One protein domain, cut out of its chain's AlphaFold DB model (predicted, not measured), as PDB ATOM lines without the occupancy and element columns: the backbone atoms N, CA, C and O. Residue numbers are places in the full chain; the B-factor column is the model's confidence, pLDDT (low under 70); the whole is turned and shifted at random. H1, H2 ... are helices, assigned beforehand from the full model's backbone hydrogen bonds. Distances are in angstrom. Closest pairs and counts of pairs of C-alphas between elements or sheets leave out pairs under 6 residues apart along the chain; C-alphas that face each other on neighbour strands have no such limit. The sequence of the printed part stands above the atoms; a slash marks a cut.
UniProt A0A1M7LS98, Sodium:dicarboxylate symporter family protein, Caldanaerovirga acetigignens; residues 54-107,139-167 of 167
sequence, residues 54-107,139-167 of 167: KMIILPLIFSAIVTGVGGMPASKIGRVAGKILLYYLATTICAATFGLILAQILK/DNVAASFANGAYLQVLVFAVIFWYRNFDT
ATOM      1  N   LYS A  54     -51.115 -25.456 -39.769       89.06
ATOM      2  CA  LYS A  54     -51.247 -26.670 -38.945       89.06
ATOM      3  C   LYS A  54     -50.284 -27.784 -39.364       89.06
ATOM      4  O   LYS A  54     -49.832 -28.537 -38.510       89.06
ATOM      5  N   MET A  55     -49.940 -27.881 -40.647       91.75
ATOM      6  CA  MET A  55     -48.959 -28.855 -41.134       91.75
ATOM      7  C   MET A  55     -47.549 -28.558 -40.605       91.75
ATOM      8  O   MET A  55     -46.800 -29.478 -40.291       91.75
ATOM      9  N   ILE A  56     -47.192 -27.276 -40.481       94.00
ATOM     10  CA  ILE A  56     -45.853 -26.847 -40.054       94.00
ATOM     11  C   ILE A  56     -45.709 -26.878 -38.525       94.00
ATOM     12  O   ILE A  56     -44.630 -27.191 -38.021       94.00
ATOM     13  N   ILE A  57     -46.773 -26.576 -37.773       93.56
ATOM     14  CA  ILE A  57     -46.673 -26.351 -36.322       93.56
ATOM     15  C   ILE A  57     -46.207 -27.586 -35.536       93.56
ATOM     16  O   ILE A  57     -45.388 -27.454 -34.632       93.56
ATOM     17  N   LEU A  58     -46.682 -28.787 -35.886       91.25
ATOM     18  CA  LEU A  58     -46.363 -30.024 -35.162       91.25
ATOM     19  C   LEU A  58     -44.880 -30.424 -35.295       91.25
ATOM     20  O   LEU A  58     -44.225 -30.574 -34.259       91.25
ATOM     21  N   PRO A  59     -44.309 -30.537 -36.515       90.56
ATOM     22  CA  PRO A  59     -42.873 -30.767 -36.687       90.56
ATOM     23  C   PRO A  59     -42.012 -29.665 -36.065       90.56
ATOM     24  O   PRO A  59     -40.980 -29.956 -35.459       90.56
ATOM     25  N   LEU A  60     -42.451 -28.406 -36.181       93.62
ATOM     26  CA  LEU A  60     -41.733 -27.260 -35.630       93.62
ATOM     27  C   LEU A  60     -41.639 -27.337 -34.104       93.62
ATOM     28  O   LEU A  60     -40.555 -27.149 -33.565       93.62
ATOM     29  N   ILE A  61     -42.742 -27.645 -33.414       92.56
ATOM     30  CA  ILE A  61     -42.759 -27.798 -31.954       92.56
ATOM     31  C   ILE A  61     -41.822 -28.929 -31.522       92.56
ATOM     32  O   ILE A  61     -40.997 -28.723 -30.635       92.56
ATOM     33  N   PHE A  62     -41.923 -30.101 -32.155       91.50
ATOM     34  CA  PHE A  62     -41.070 -31.242 -31.819       91.50
ATOM     35  C   PHE A  62     -39.586 -30.889 -31.973       91.50
ATOM     36  O   PHE A  62     -38.818 -31.029 -31.022       91.50
ATOM     37  N   SER A  63     -39.197 -30.355 -33.135       91.19
ATOM     38  CA  SER A  63     -37.814 -29.944 -33.386       91.19
ATOM     39  C   SER A  63     -37.362 -28.860 -32.411       91.19
ATOM     40  O   SER A  63     -36.271 -28.972 -31.866       91.19
ATOM     41  N   ALA A  64     -38.182 -27.831 -32.170       91.88
ATOM     42  CA  ALA A  64     -37.826 -26.709 -31.307       91.88
ATOM     43  C   ALA A  64     -37.584 -27.145 -29.859       91.88
ATOM     44  O   ALA A  64     -36.668 -26.635 -29.217       91.88
ATOM     45  N   ILE A  65     -38.368 -28.099 -29.347       91.06
ATOM     46  CA  ILE A  65     -38.152 -28.660 -28.011       91.06
ATOM     47  C   ILE A  65     -36.892 -29.526 -27.988       91.06
ATOM     48  O   ILE A  65     -36.033 -29.298 -27.140       91.06
ATOM     49  N   VAL A  66     -36.735 -30.461 -28.932       88.44
ATOM     50  CA  VAL A  66     -35.567 -31.360 -28.968       88.44
ATOM     51  C   VAL A  66     -34.257 -30.570 -29.081       88.44
ATOM     52  O   VAL A  66     -33.311 -30.851 -28.350       88.44
ATOM     53  N   THR A  67     -34.194 -29.547 -29.939       86.38
ATOM     54  CA  THR A  67     -32.984 -28.722 -30.088       86.38
ATOM     55  C   THR A  67     -32.845 -27.666 -28.994       86.38
ATOM     56  O   THR A  67     -31.734 -27.369 -28.567       86.38
ATOM     57  N   GLY A  68     -33.951 -27.067 -28.544       84.50
ATOM     58  CA  GLY A  68     -33.931 -25.967 -27.576       84.50
ATOM     59  C   GLY A  68     -33.592 -26.421 -26.159       84.50
ATOM     60  O   GLY A  68     -32.904 -25.714 -25.425       84.50
ATOM     61  N   VAL A  69     -34.039 -27.620 -25.784       78.75
ATOM     62  CA  VAL A  69     -33.792 -28.200 -24.462       78.75
ATOM     63  C   VAL A  69     -32.405 -28.864 -24.384       78.75
ATOM     64  O   VAL A  69     -31.800 -28.880 -23.314       78.75
ATOM     65  N   GLY A  70     -31.834 -29.286 -25.522       69.88
ATOM     66  CA  GLY A  70     -30.527 -29.959 -25.619       69.88
ATOM     67  C   GLY A  70     -29.297 -29.204 -25.155       69.88
ATOM     68  O   GLY A  70     -28.271 -29.831 -24.919       69.88
ATOM     69  N   GLY A  71     -29.385 -27.892 -24.953       72.31
ATOM     70  CA  GLY A  71     -28.284 -27.112 -24.385       72.31
ATOM     71  C   GLY A  71     -28.245 -27.077 -22.854       72.31
ATOM     72  O   GLY A  71     -27.374 -26.409 -22.294       72.31
ATOM     73  N   MET A  72     -29.203 -27.700 -22.153       75.88
ATOM     74  CA  MET A  72     -29.376 -27.522 -20.708       75.88
ATOM     75  C   MET A  72     -29.362 -28.849 -19.939       75.88
ATOM     76  O   MET A  72     -29.979 -29.817 -20.371       75.88
ATOM     77  N   PRO A  73     -28.741 -28.894 -18.743       80.38
ATOM     78  CA  PRO A  73     -28.773 -30.084 -17.899       80.38
ATOM     79  C   PRO A  73     -30.195 -30.368 -17.395       80.38
ATOM     80  O   PRO A  73     -30.923 -29.435 -17.028       80.38
ATOM     81  N   ALA A  74     -30.543 -31.654 -17.268       77.44
ATOM     82  CA  ALA A  74     -31.857 -32.136 -16.824       77.44
ATOM     83  C   ALA A  74     -32.382 -31.429 -15.555       77.44
ATOM     84  O   ALA A  74     -33.539 -31.006 -15.486       77.44
ATOM     85  N   SER A  75     -31.501 -31.183 -14.576       78.75
ATOM     86  CA  SER A  75     -31.834 -30.491 -13.318       78.75
ATOM     87  C   SER A  75     -32.323 -29.044 -13.503       78.75
ATOM     88  O   SER A  75     -33.132 -28.543 -12.713       78.75
ATOM     89  N   LYS A  76     -31.852 -28.339 -14.542       83.12
ATOM     90  CA  LYS A  76     -32.279 -26.958 -14.819       83.12
ATOM     91  C   LYS A  76     -33.637 -26.913 -15.512       83.12
ATOM     92  O   LYS A  76     -34.397 -25.988 -15.239       83.12
ATOM     93  N   ILE A  77     -33.975 -27.913 -16.326       84.81
ATOM     94  CA  ILE A  77     -35.235 -27.962 -17.082       84.81
ATOM     95  C   ILE A  77     -36.436 -27.981 -16.142       84.81
ATOM     96  O   ILE A  77     -37.333 -27.159 -16.299       84.81
ATOM     97  N   GLY A  78     -36.421 -28.830 -15.106       83.81
ATOM     98  CA  GLY A  78     -37.504 -28.872 -14.115       83.81
ATOM     99  C   GLY A  78     -37.708 -27.529 -13.400       83.81
ATOM    100  O   GLY A  78     -38.836 -27.078 -13.208       83.81
ATOM    101  N   ARG A  79     -36.611 -26.825 -13.083       88.12
ATOM    102  CA  ARG A  79     -36.652 -25.486 -12.471       88.12
ATOM    103  C   ARG A  79     -37.202 -24.420 -13.421       88.12
ATOM    104  O   ARG A  79     -37.929 -23.532 -12.980       88.12
ATOM    105  N   VAL A  80     -36.852 -24.487 -14.703       90.25
ATOM    106  CA  VAL A  80     -37.352 -23.563 -15.731       90.25
ATOM    107  C   VAL A  80     -38.832 -23.825 -16.007       90.25
ATOM    108  O   VAL A  80     -39.621 -22.886 -15.950       90.25
ATOM    109  N   ALA A  81     -39.227 -25.085 -16.201       87.62
ATOM    110  CA  ALA A  81     -40.618 -25.484 -16.403       87.62
ATOM    111  C   ALA A  81     -41.511 -25.045 -15.232       87.62
ATOM    112  O   ALA A  81     -42.570 -24.472 -15.463       87.62
ATOM    113  N   GLY A  82     -41.056 -25.214 -13.984       91.31
ATOM    114  CA  GLY A  82     -41.786 -24.746 -12.801       91.31
ATOM    115  C   GLY A  82     -41.970 -23.223 -12.756       91.31
ATOM    116  O   GLY A  82     -43.064 -22.743 -12.465       91.31
ATOM    117  N   LYS A  83     -40.932 -22.446 -13.103       93.81
ATOM    118  CA  LYS A  83     -41.033 -20.978 -13.197       93.81
ATOM    119  C   LYS A  83     -41.990 -20.537 -14.304       93.81
ATOM    120  O   LYS A  83     -42.785 -19.631 -14.082       93.81
ATOM    121  N   ILE A  84     -41.920 -21.181 -15.471       93.56
ATOM    122  CA  ILE A  84     -42.812 -20.900 -16.603       93.56
ATOM    123  C   ILE A  84     -44.254 -21.241 -16.233       93.56
ATOM    124  O   ILE A  84     -45.137 -20.435 -16.502       93.56
ATOM    125  N   LEU A  85     -44.494 -22.382 -15.583       94.06
ATOM    126  CA  LEU A  85     -45.825 -22.790 -15.137       94.06
ATOM    127  C   LEU A  85     -46.421 -21.764 -14.168       94.06
ATOM    128  O   LEU A  85     -47.548 -21.323 -14.369       94.06
ATOM    129  N   LEU A  86     -45.652 -21.345 -13.158       96.56
ATOM    130  CA  LEU A  86     -46.095 -20.333 -12.198       96.56
ATOM    131  C   LEU A  86     -46.384 -18.992 -12.887       96.56
ATOM    132  O   LEU A  86     -47.405 -18.368 -12.604       96.56
ATOM    133  N   TYR A  87     -45.516 -18.577 -13.815       96.94
ATOM    134  CA  TYR A  87     -45.701 -17.365 -14.611       96.94
ATOM    135  C   TYR A  87     -46.980 -17.431 -15.456       96.94
ATOM    136  O   TYR A  87     -47.817 -16.536 -15.371       96.94
ATOM    137  N   TYR A  88     -47.184 -18.517 -16.209       95.88
ATOM    138  CA  TYR A  88     -48.374 -18.706 -17.040       95.88
ATOM    139  C   TYR A  88     -49.654 -18.743 -16.209       95.88
ATOM    140  O   TYR A  88     -50.651 -18.138 -16.604       95.88
ATOM    141  N   LEU A  89     -49.636 -19.422 -15.059       95.31
ATOM    142  CA  LEU A  89     -50.799 -19.511 -14.183       95.31
ATOM    143  C   LEU A  89     -51.163 -18.132 -13.620       95.31
ATOM    144  O   LEU A  89     -52.320 -17.724 -13.708       95.31
ATOM    145  N   ALA A  90     -50.173 -17.382 -13.127       96.88
ATOM    146  CA  ALA A  90     -50.375 -16.025 -12.628       96.88
ATOM    147  C   ALA A  90     -50.923 -15.095 -13.721       96.88
ATOM    148  O   ALA A  90     -51.951 -14.449 -13.525       96.88
ATOM    149  N   THR A  91     -50.298 -15.078 -14.901       97.12
ATOM    150  CA  THR A  91     -50.745 -14.244 -16.023       97.12
ATOM    151  C   THR A  91     -52.133 -14.646 -16.518       97.12
ATOM    152  O   THR A  91     -52.931 -13.765 -16.828       97.12
ATOM    153  N   THR A  92     -52.465 -15.940 -16.547       96.44
ATOM    154  CA  THR A  92     -53.791 -16.419 -16.975       96.44
ATOM    155  C   THR A  92     -54.876 -16.009 -15.987       96.44
ATOM    156  O   THR A  92     -55.922 -15.521 -16.410       96.44
ATOM    157  N   ILE A  93     -54.630 -16.144 -14.680       96.62
ATOM    158  CA  ILE A  93     -55.572 -15.706 -13.641       96.62
ATOM    159  C   ILE A  93     -55.781 -14.190 -13.725       96.62
ATOM    160  O   ILE A  93     -56.925 -13.729 -13.712       96.62
ATOM    161  N   CYS A  94     -54.703 -13.413 -13.881       96.75
ATOM    162  CA  CYS A  94     -54.807 -11.972 -14.094       96.75
ATOM    163  C   CYS A  94     -55.628 -11.651 -15.352       96.75
ATOM    164  O   CYS A  94     -56.590 -10.893 -15.266       96.75
ATOM    165  N   ALA A  95     -55.307 -12.256 -16.499       96.50
ATOM    166  CA  ALA A  95     -56.008 -12.022 -17.761       96.50
ATOM    167  C   ALA A  95     -57.497 -12.394 -17.684       96.50
ATOM    168  O   ALA A  95     -58.338 -11.620 -18.136       96.50
ATOM    169  N   ALA A  96     -57.835 -13.532 -17.069       95.62
ATOM    170  CA  ALA A  96     -59.217 -13.956 -16.855       95.62
ATOM    171  C   ALA A  96     -59.976 -12.969 -15.956       95.62
ATOM    172  O   ALA A  96     -61.098 -12.583 -16.275       95.62
ATOM    173  N   THR A  97     -59.344 -12.501 -14.878       95.69
ATOM    174  CA  THR A  97     -59.941 -11.522 -13.958       95.69
ATOM    175  C   THR A  97     -60.209 -10.195 -14.668       95.69
ATOM    176  O   THR A  97     -61.325  -9.680 -14.616       95.69
ATOM    177  N   PHE A  98     -59.224  -9.670 -15.403       95.56
ATOM    178  CA  PHE A  98     -59.396  -8.464 -16.217       95.56
ATOM    179  C   PHE A  98     -60.471  -8.641 -17.297       95.56
ATOM    180  O   PHE A  98     -61.293  -7.746 -17.488       95.56
ATOM    181  N   GLY A  99     -60.507  -9.797 -17.966       93.81
ATOM    182  CA  GLY A  99     -61.521 -10.126 -18.966       93.81
ATOM    183  C   GLY A  99     -62.938 -10.135 -18.389       93.81
ATOM    184  O   GLY A  99     -63.834  -9.542 -18.983       93.81
ATOM    185  N   LEU A 100     -63.131 -10.729 -17.206       94.06
ATOM    186  CA  LEU A 100     -64.422 -10.750 -16.511       94.06
ATOM    187  C   LEU A 100     -64.861  -9.351 -16.063       94.06
ATOM    188  O   LEU A 100     -66.021  -8.985 -16.256       94.06
ATOM    189  N   ILE A 101     -63.940  -8.543 -15.530       94.44
ATOM    190  CA  ILE A 101     -64.229  -7.157 -15.133       94.44
ATOM    191  C   ILE A 101     -64.674  -6.335 -16.350       94.44
ATOM    192  O   ILE A 101     -65.720  -5.686 -16.314       94.44
ATOM    193  N   LEU A 102     -63.916  -6.391 -17.449       92.69
ATOM    194  CA  LEU A 102     -64.253  -5.673 -18.679       92.69
ATOM    195  C   LEU A 102     -65.567  -6.169 -19.291       92.69
ATOM    196  O   LEU A 102     -66.375  -5.348 -19.723       92.69
ATOM    197  N   ALA A 103     -65.816  -7.481 -19.281       90.62
ATOM    198  CA  ALA A 103     -67.072  -8.057 -19.756       90.62
ATOM    199  C   ALA A 103     -68.273  -7.554 -18.940       90.62
ATOM    200  O   ALA A 103     -69.305  -7.211 -19.514       90.62
ATOM    201  N   GLN A 104     -68.137  -7.435 -17.616       89.81
ATOM    202  CA  GLN A 104     -69.207  -6.929 -16.755       89.81
ATOM    203  C   GLN A 104     -69.475  -5.424 -16.949       89.81
ATOM    204  O   GLN A 104     -70.622  -4.981 -16.815       89.81
ATOM    205  N   ILE A 105     -68.440  -4.640 -17.278       90.69
ATOM    206  CA  ILE A 105     -68.555  -3.196 -17.538       90.69
ATOM    207  C   ILE A 105     -69.154  -2.937 -18.922       90.69
ATOM    208  O   ILE A 105     -70.166  -2.247 -19.031       90.69
ATOM    209  N   LEU A 106     -68.548  -3.501 -19.970       87.81
ATOM    210  CA  LEU A 106     -68.946  -3.265 -21.360       87.81
ATOM    211  C   LEU A 106     -70.244  -3.994 -21.730       87.81
ATOM    212  O   LEU A 106     -70.876  -3.621 -22.714       87.81
ATOM    213  N   LYS A 107     -70.627  -5.026 -20.958       84.38
ATOM    214  CA  LYS A 107     -71.780  -5.911 -21.198       84.38
ATOM    215  C   LYS A 107     -71.970  -6.233 -22.691       84.38
ATOM    216  O   LYS A 107     -73.046  -5.970 -23.242       84.38
ATOM    217  N   ASP A 139     -50.858 -42.801 -25.486       84.69
ATOM    218  CA  ASP A 139     -50.870 -44.255 -25.715       84.69
ATOM    219  C   ASP A 139     -50.138 -44.632 -27.016       84.69
ATOM    220  O   ASP A 139     -49.512 -45.686 -27.119       84.69
ATOM    221  N   ASN A 140     -50.205 -43.760 -28.034       88.38
ATOM    222  CA  ASN A 140     -49.549 -43.953 -29.325       88.38
ATOM    223  C   ASN A 140     -49.042 -42.624 -29.902       88.38
ATOM    224  O   ASN A 140     -49.819 -41.759 -30.304       88.38
ATOM    225  N   VAL A 141     -47.720 -42.506 -30.019       84.12
ATOM    226  CA  VAL A 141     -47.038 -41.299 -30.509       84.12
ATOM    227  C   VAL A 141     -47.443 -40.950 -31.945       84.12
ATOM    228  O   VAL A 141     -47.743 -39.794 -32.231       84.12
ATOM    229  N   ALA A 142     -47.503 -41.931 -32.852       86.06
ATOM    230  CA  ALA A 142     -47.876 -41.689 -34.247       86.06
ATOM    231  C   ALA A 142     -49.320 -41.171 -34.362       86.06
ATOM    232  O   ALA A 142     -49.594 -40.255 -35.142       86.06
ATOM    233  N   ALA A 143     -50.226 -41.694 -33.530       87.00
ATOM    234  CA  ALA A 143     -51.593 -41.196 -33.442       87.00
ATOM    235  C   ALA A 143     -51.648 -39.757 -32.898       87.00
ATOM    236  O   ALA A 143     -52.439 -38.956 -33.395       87.00
ATOM    237  N   SER A 144     -50.800 -39.384 -31.937       87.31
ATOM    238  CA  SER A 144     -50.734 -38.008 -31.418       87.31
ATOM    239  C   SER A 144     -50.283 -36.997 -32.474       87.31
ATOM    240  O   SER A 144     -50.834 -35.896 -32.540       87.31
ATOM    241  N   PHE A 145     -49.333 -37.373 -33.339       84.81
ATOM    242  CA  PHE A 145     -48.918 -36.538 -34.471       84.81
ATOM    243  C   PHE A 145     -50.023 -36.405 -35.528       84.81
ATOM    244  O   PHE A 145     -50.249 -35.303 -36.027       84.81
ATOM    245  N   ALA A 146     -50.739 -37.491 -35.836       85.69
ATOM    246  CA  ALA A 146     -51.819 -37.483 -36.825       85.69
ATOM    247  C   ALA A 146     -53.057 -36.696 -36.358       85.69
ATOM    248  O   ALA A 146     -53.643 -35.942 -37.132       85.69
ATOM    249  N   ASN A 147     -53.431 -36.834 -35.083       85.88
ATOM    250  CA  ASN A 147     -54.597 -36.162 -34.502       85.88
ATOM    251  C   ASN A 147     -54.306 -34.724 -34.043       85.88
ATOM    252  O   ASN A 147     -55.209 -34.025 -33.585       85.88
ATOM    253  N   GLY A 148     -53.054 -34.266 -34.145       83.31
ATOM    254  CA  GLY A 148     -52.653 -32.929 -33.715       83.31
ATOM    255  C   GLY A 148     -52.753 -32.716 -32.205       83.31
ATOM    256  O   GLY A 148     -53.064 -31.616 -31.749       83.31
ATOM    257  N   ALA A 149     -52.485 -33.757 -31.415       89.25
ATOM    258  CA  ALA A 149     -52.470 -33.682 -29.961       89.25
ATOM    259  C   ALA A 149     -51.177 -33.000 -29.469       89.25
ATOM    260  O   ALA A 149     -50.223 -33.656 -29.048       89.25
ATOM    261  N   TYR A 150     -51.136 -31.664 -29.528       90.44
ATOM    262  CA  TYR A 150     -49.930 -30.872 -29.241       90.44
ATOM    263  C   TYR A 150     -49.321 -31.166 -27.864       90.44
ATOM    264  O   TYR A 150     -48.104 -31.279 -27.748       90.44
ATOM    265  N   LEU A 151     -50.156 -31.321 -26.827       90.44
ATOM    266  CA  LEU A 151     -49.697 -31.590 -25.459       90.44
ATOM    267  C   LEU A 151     -48.946 -32.925 -25.359       90.44
ATOM    268  O   LEU A 151     -47.873 -32.990 -24.767       90.44
ATOM    269  N   GLN A 152     -49.488 -33.966 -25.984       91.88
ATOM    270  CA  GLN A 152     -48.884 -35.295 -26.019       91.88
ATOM    271  C   GLN A 152     -47.558 -35.290 -26.784       91.88
ATOM    272  O   GLN A 152     -46.575 -35.879 -26.337       91.88
ATOM    273  N   VAL A 153     -47.511 -34.572 -27.911       91.12
ATOM    274  CA  VAL A 153     -46.288 -34.408 -28.709       91.12
ATOM    275  C   VAL A 153     -45.212 -33.647 -27.932       91.12
ATOM    276  O   VAL A 153     -44.048 -34.035 -27.980       91.12
ATOM    277  N   LEU A 154     -45.583 -32.611 -27.169       90.31
ATOM    278  CA  LEU A 154     -44.663 -31.878 -26.292       90.31
ATOM    279  C   LEU A 154     -44.047 -32.786 -25.221       90.31
ATOM    280  O   LEU A 154     -42.834 -32.770 -25.023       90.31
ATOM    281  N   VAL A 155     -44.868 -33.595 -24.550       88.38
ATOM    282  CA  VAL A 155     -44.418 -34.514 -23.490       88.38
ATOM    283  C   VAL A 155     -43.498 -35.583 -24.062       88.38
ATOM    284  O   VAL A 155     -42.412 -35.815 -23.529       88.38
ATOM    285  N   PHE A 156     -43.890 -36.176 -25.189       89.06
ATOM    286  CA  PHE A 156     -43.050 -37.123 -25.907       89.06
ATOM    287  C   PHE A 156     -41.714 -36.496 -26.328       89.06
ATOM    288  O   PHE A 156     -40.677 -37.117 -26.118       89.06
ATOM    289  N   ALA A 157     -41.710 -35.268 -26.860       89.06
ATOM    290  CA  ALA A 157     -40.488 -34.579 -27.275       89.06
ATOM    291  C   ALA A 157     -39.495 -34.405 -26.114       89.06
ATOM    292  O   ALA A 157     -38.300 -34.638 -26.291       89.06
ATOM    293  N   VAL A 158     -39.984 -34.054 -24.920       87.00
ATOM    294  CA  VAL A 158     -39.150 -33.912 -23.715       87.00
ATOM    295  C   VAL A 158     -38.584 -35.261 -23.256       87.00
ATOM    296  O   VAL A 158     -37.400 -35.342 -22.935       87.00
ATOM    297  N   ILE A 159     -39.393 -36.327 -23.256       86.19
ATOM    298  CA  ILE A 159     -38.947 -37.678 -22.868       86.19
ATOM    299  C   ILE A 159     -37.934 -38.236 -23.878       86.19
ATOM    300  O   ILE A 159     -36.898 -38.776 -23.488       86.19
ATOM    301  N   PHE A 160     -38.223 -38.091 -25.174       86.88
ATOM    302  CA  PHE A 160     -37.341 -38.504 -26.265       86.88
ATOM    303  C   PHE A 160     -35.989 -37.802 -26.165       86.88
ATOM    304  O   PHE A 160     -34.942 -38.443 -26.252       86.88
ATOM    305  N   TRP A 161     -36.021 -36.492 -25.921       84.19
ATOM    306  CA  TRP A 161     -34.822 -35.704 -25.706       84.19
ATOM    307  C   TRP A 161     -34.008 -36.209 -24.505       84.19
ATOM    308  O   TRP A 161     -32.829 -36.523 -24.666       84.19
ATOM    309  N   TYR A 162     -34.642 -36.353 -23.335       80.44
ATOM    310  CA  TYR A 162     -33.977 -36.786 -22.100       80.44
ATOM    311  C   TYR A 162     -33.237 -38.116 -22.281       80.44
ATOM    312  O   TYR A 162     -32.124 -38.287 -21.797       80.44
ATOM    313  N   ARG A 163     -33.815 -39.050 -23.044       78.44
ATOM    314  CA  ARG A 163     -33.200 -40.358 -23.292       78.44
ATOM    315  C   ARG A 163     -32.051 -40.339 -24.307       78.44
ATOM    316  O   ARG A 163     -31.203 -41.222 -24.236       78.44
ATOM    317  N   ASN A 164     -32.033 -39.402 -25.256       75.38
ATOM    318  CA  ASN A 164     -31.051 -39.381 -26.350       75.38
ATOM    319  C   ASN A 164     -29.871 -38.416 -26.116       75.38
ATOM    320  O   ASN A 164     -28.860 -38.543 -26.796       75.38
ATOM    321  N   PHE A 165     -29.999 -37.445 -25.206       68.81
ATOM    322  CA  PHE A 165     -29.028 -36.348 -25.042       68.81
ATOM    323  C   PHE A 165     -28.444 -36.202 -23.622       68.81
ATOM    324  O   PHE A 165     -27.652 -35.292 -23.404       68.81
ATOM    325  N   ASP A 166     -28.804 -37.070 -22.667       59.19
ATOM    326  CA  ASP A 166     -28.238 -37.089 -21.298       59.19
ATOM    327  C   ASP A 166     -27.032 -38.057 -21.157       59.19
ATOM    328  O   ASP A 166     -26.747 -38.554 -20.069       59.19
ATOM    329  N   THR A 167     -26.332 -38.345 -22.266       50.56
ATOM    330  CA  THR A 167     -25.002 -38.997 -22.312       50.56
ATOM    331  C   THR A 167     -23.959 -38.011 -22.804       50.56
ATOM    332  O   THR A 167     -22.873 -37.943 -22.192       50.56
TER     333      THR A 167
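This is residues 54 to 107 and 139 to 167 of the 167 residues of the protein "Sodium:dicarboxylate symporter family protein" of Caldanaerovirga acetigignens (UniProt A0A1M7LS98). A long arm, residues 78 to 107 with most of H2, sticks out from a small body where H1 and H4 run side by side and short H3 packs on H4. The printed part has 83 residues with four named helices, H1 to H4 in order, and is all helix. It is loose, radius of gyration of the C-alphas 17.2 A, spanning 55 by 32 by 22 A.

H1, residues 54 to 69, starts at C-alpha (-51.247, -26.670, -38.945). H2, residues 74 to 106, is 47.2 A long. H3 is residues 141 to 146. H4, residues 150 to 165, ends at C-alpha (-29.028, -36.348, -25.042).

H1 and H4 touch, the same way; their closest C-alphas, Val 66 and Trp 161, are 5.5 A apart. H3 and H4 form a hairpin, H4 touching with residues 150 to 156 alone; the closest C-alphas, Ser 144 and Gln 152, are 6.3 A apart. H1 and H2 are close but not clearly touching, at a steep tilt of 45 degrees. Every O i to N i+4 pair is within hydrogen-bond range in H3 and H4, 10 of 12 in H1, 27 of 29 in H2.

Residues 108 to 138 are not printed; C-alphas 107 and 139 are 43.9 A apart. Residues 70 and 165 to 167 have pLDDT under 70.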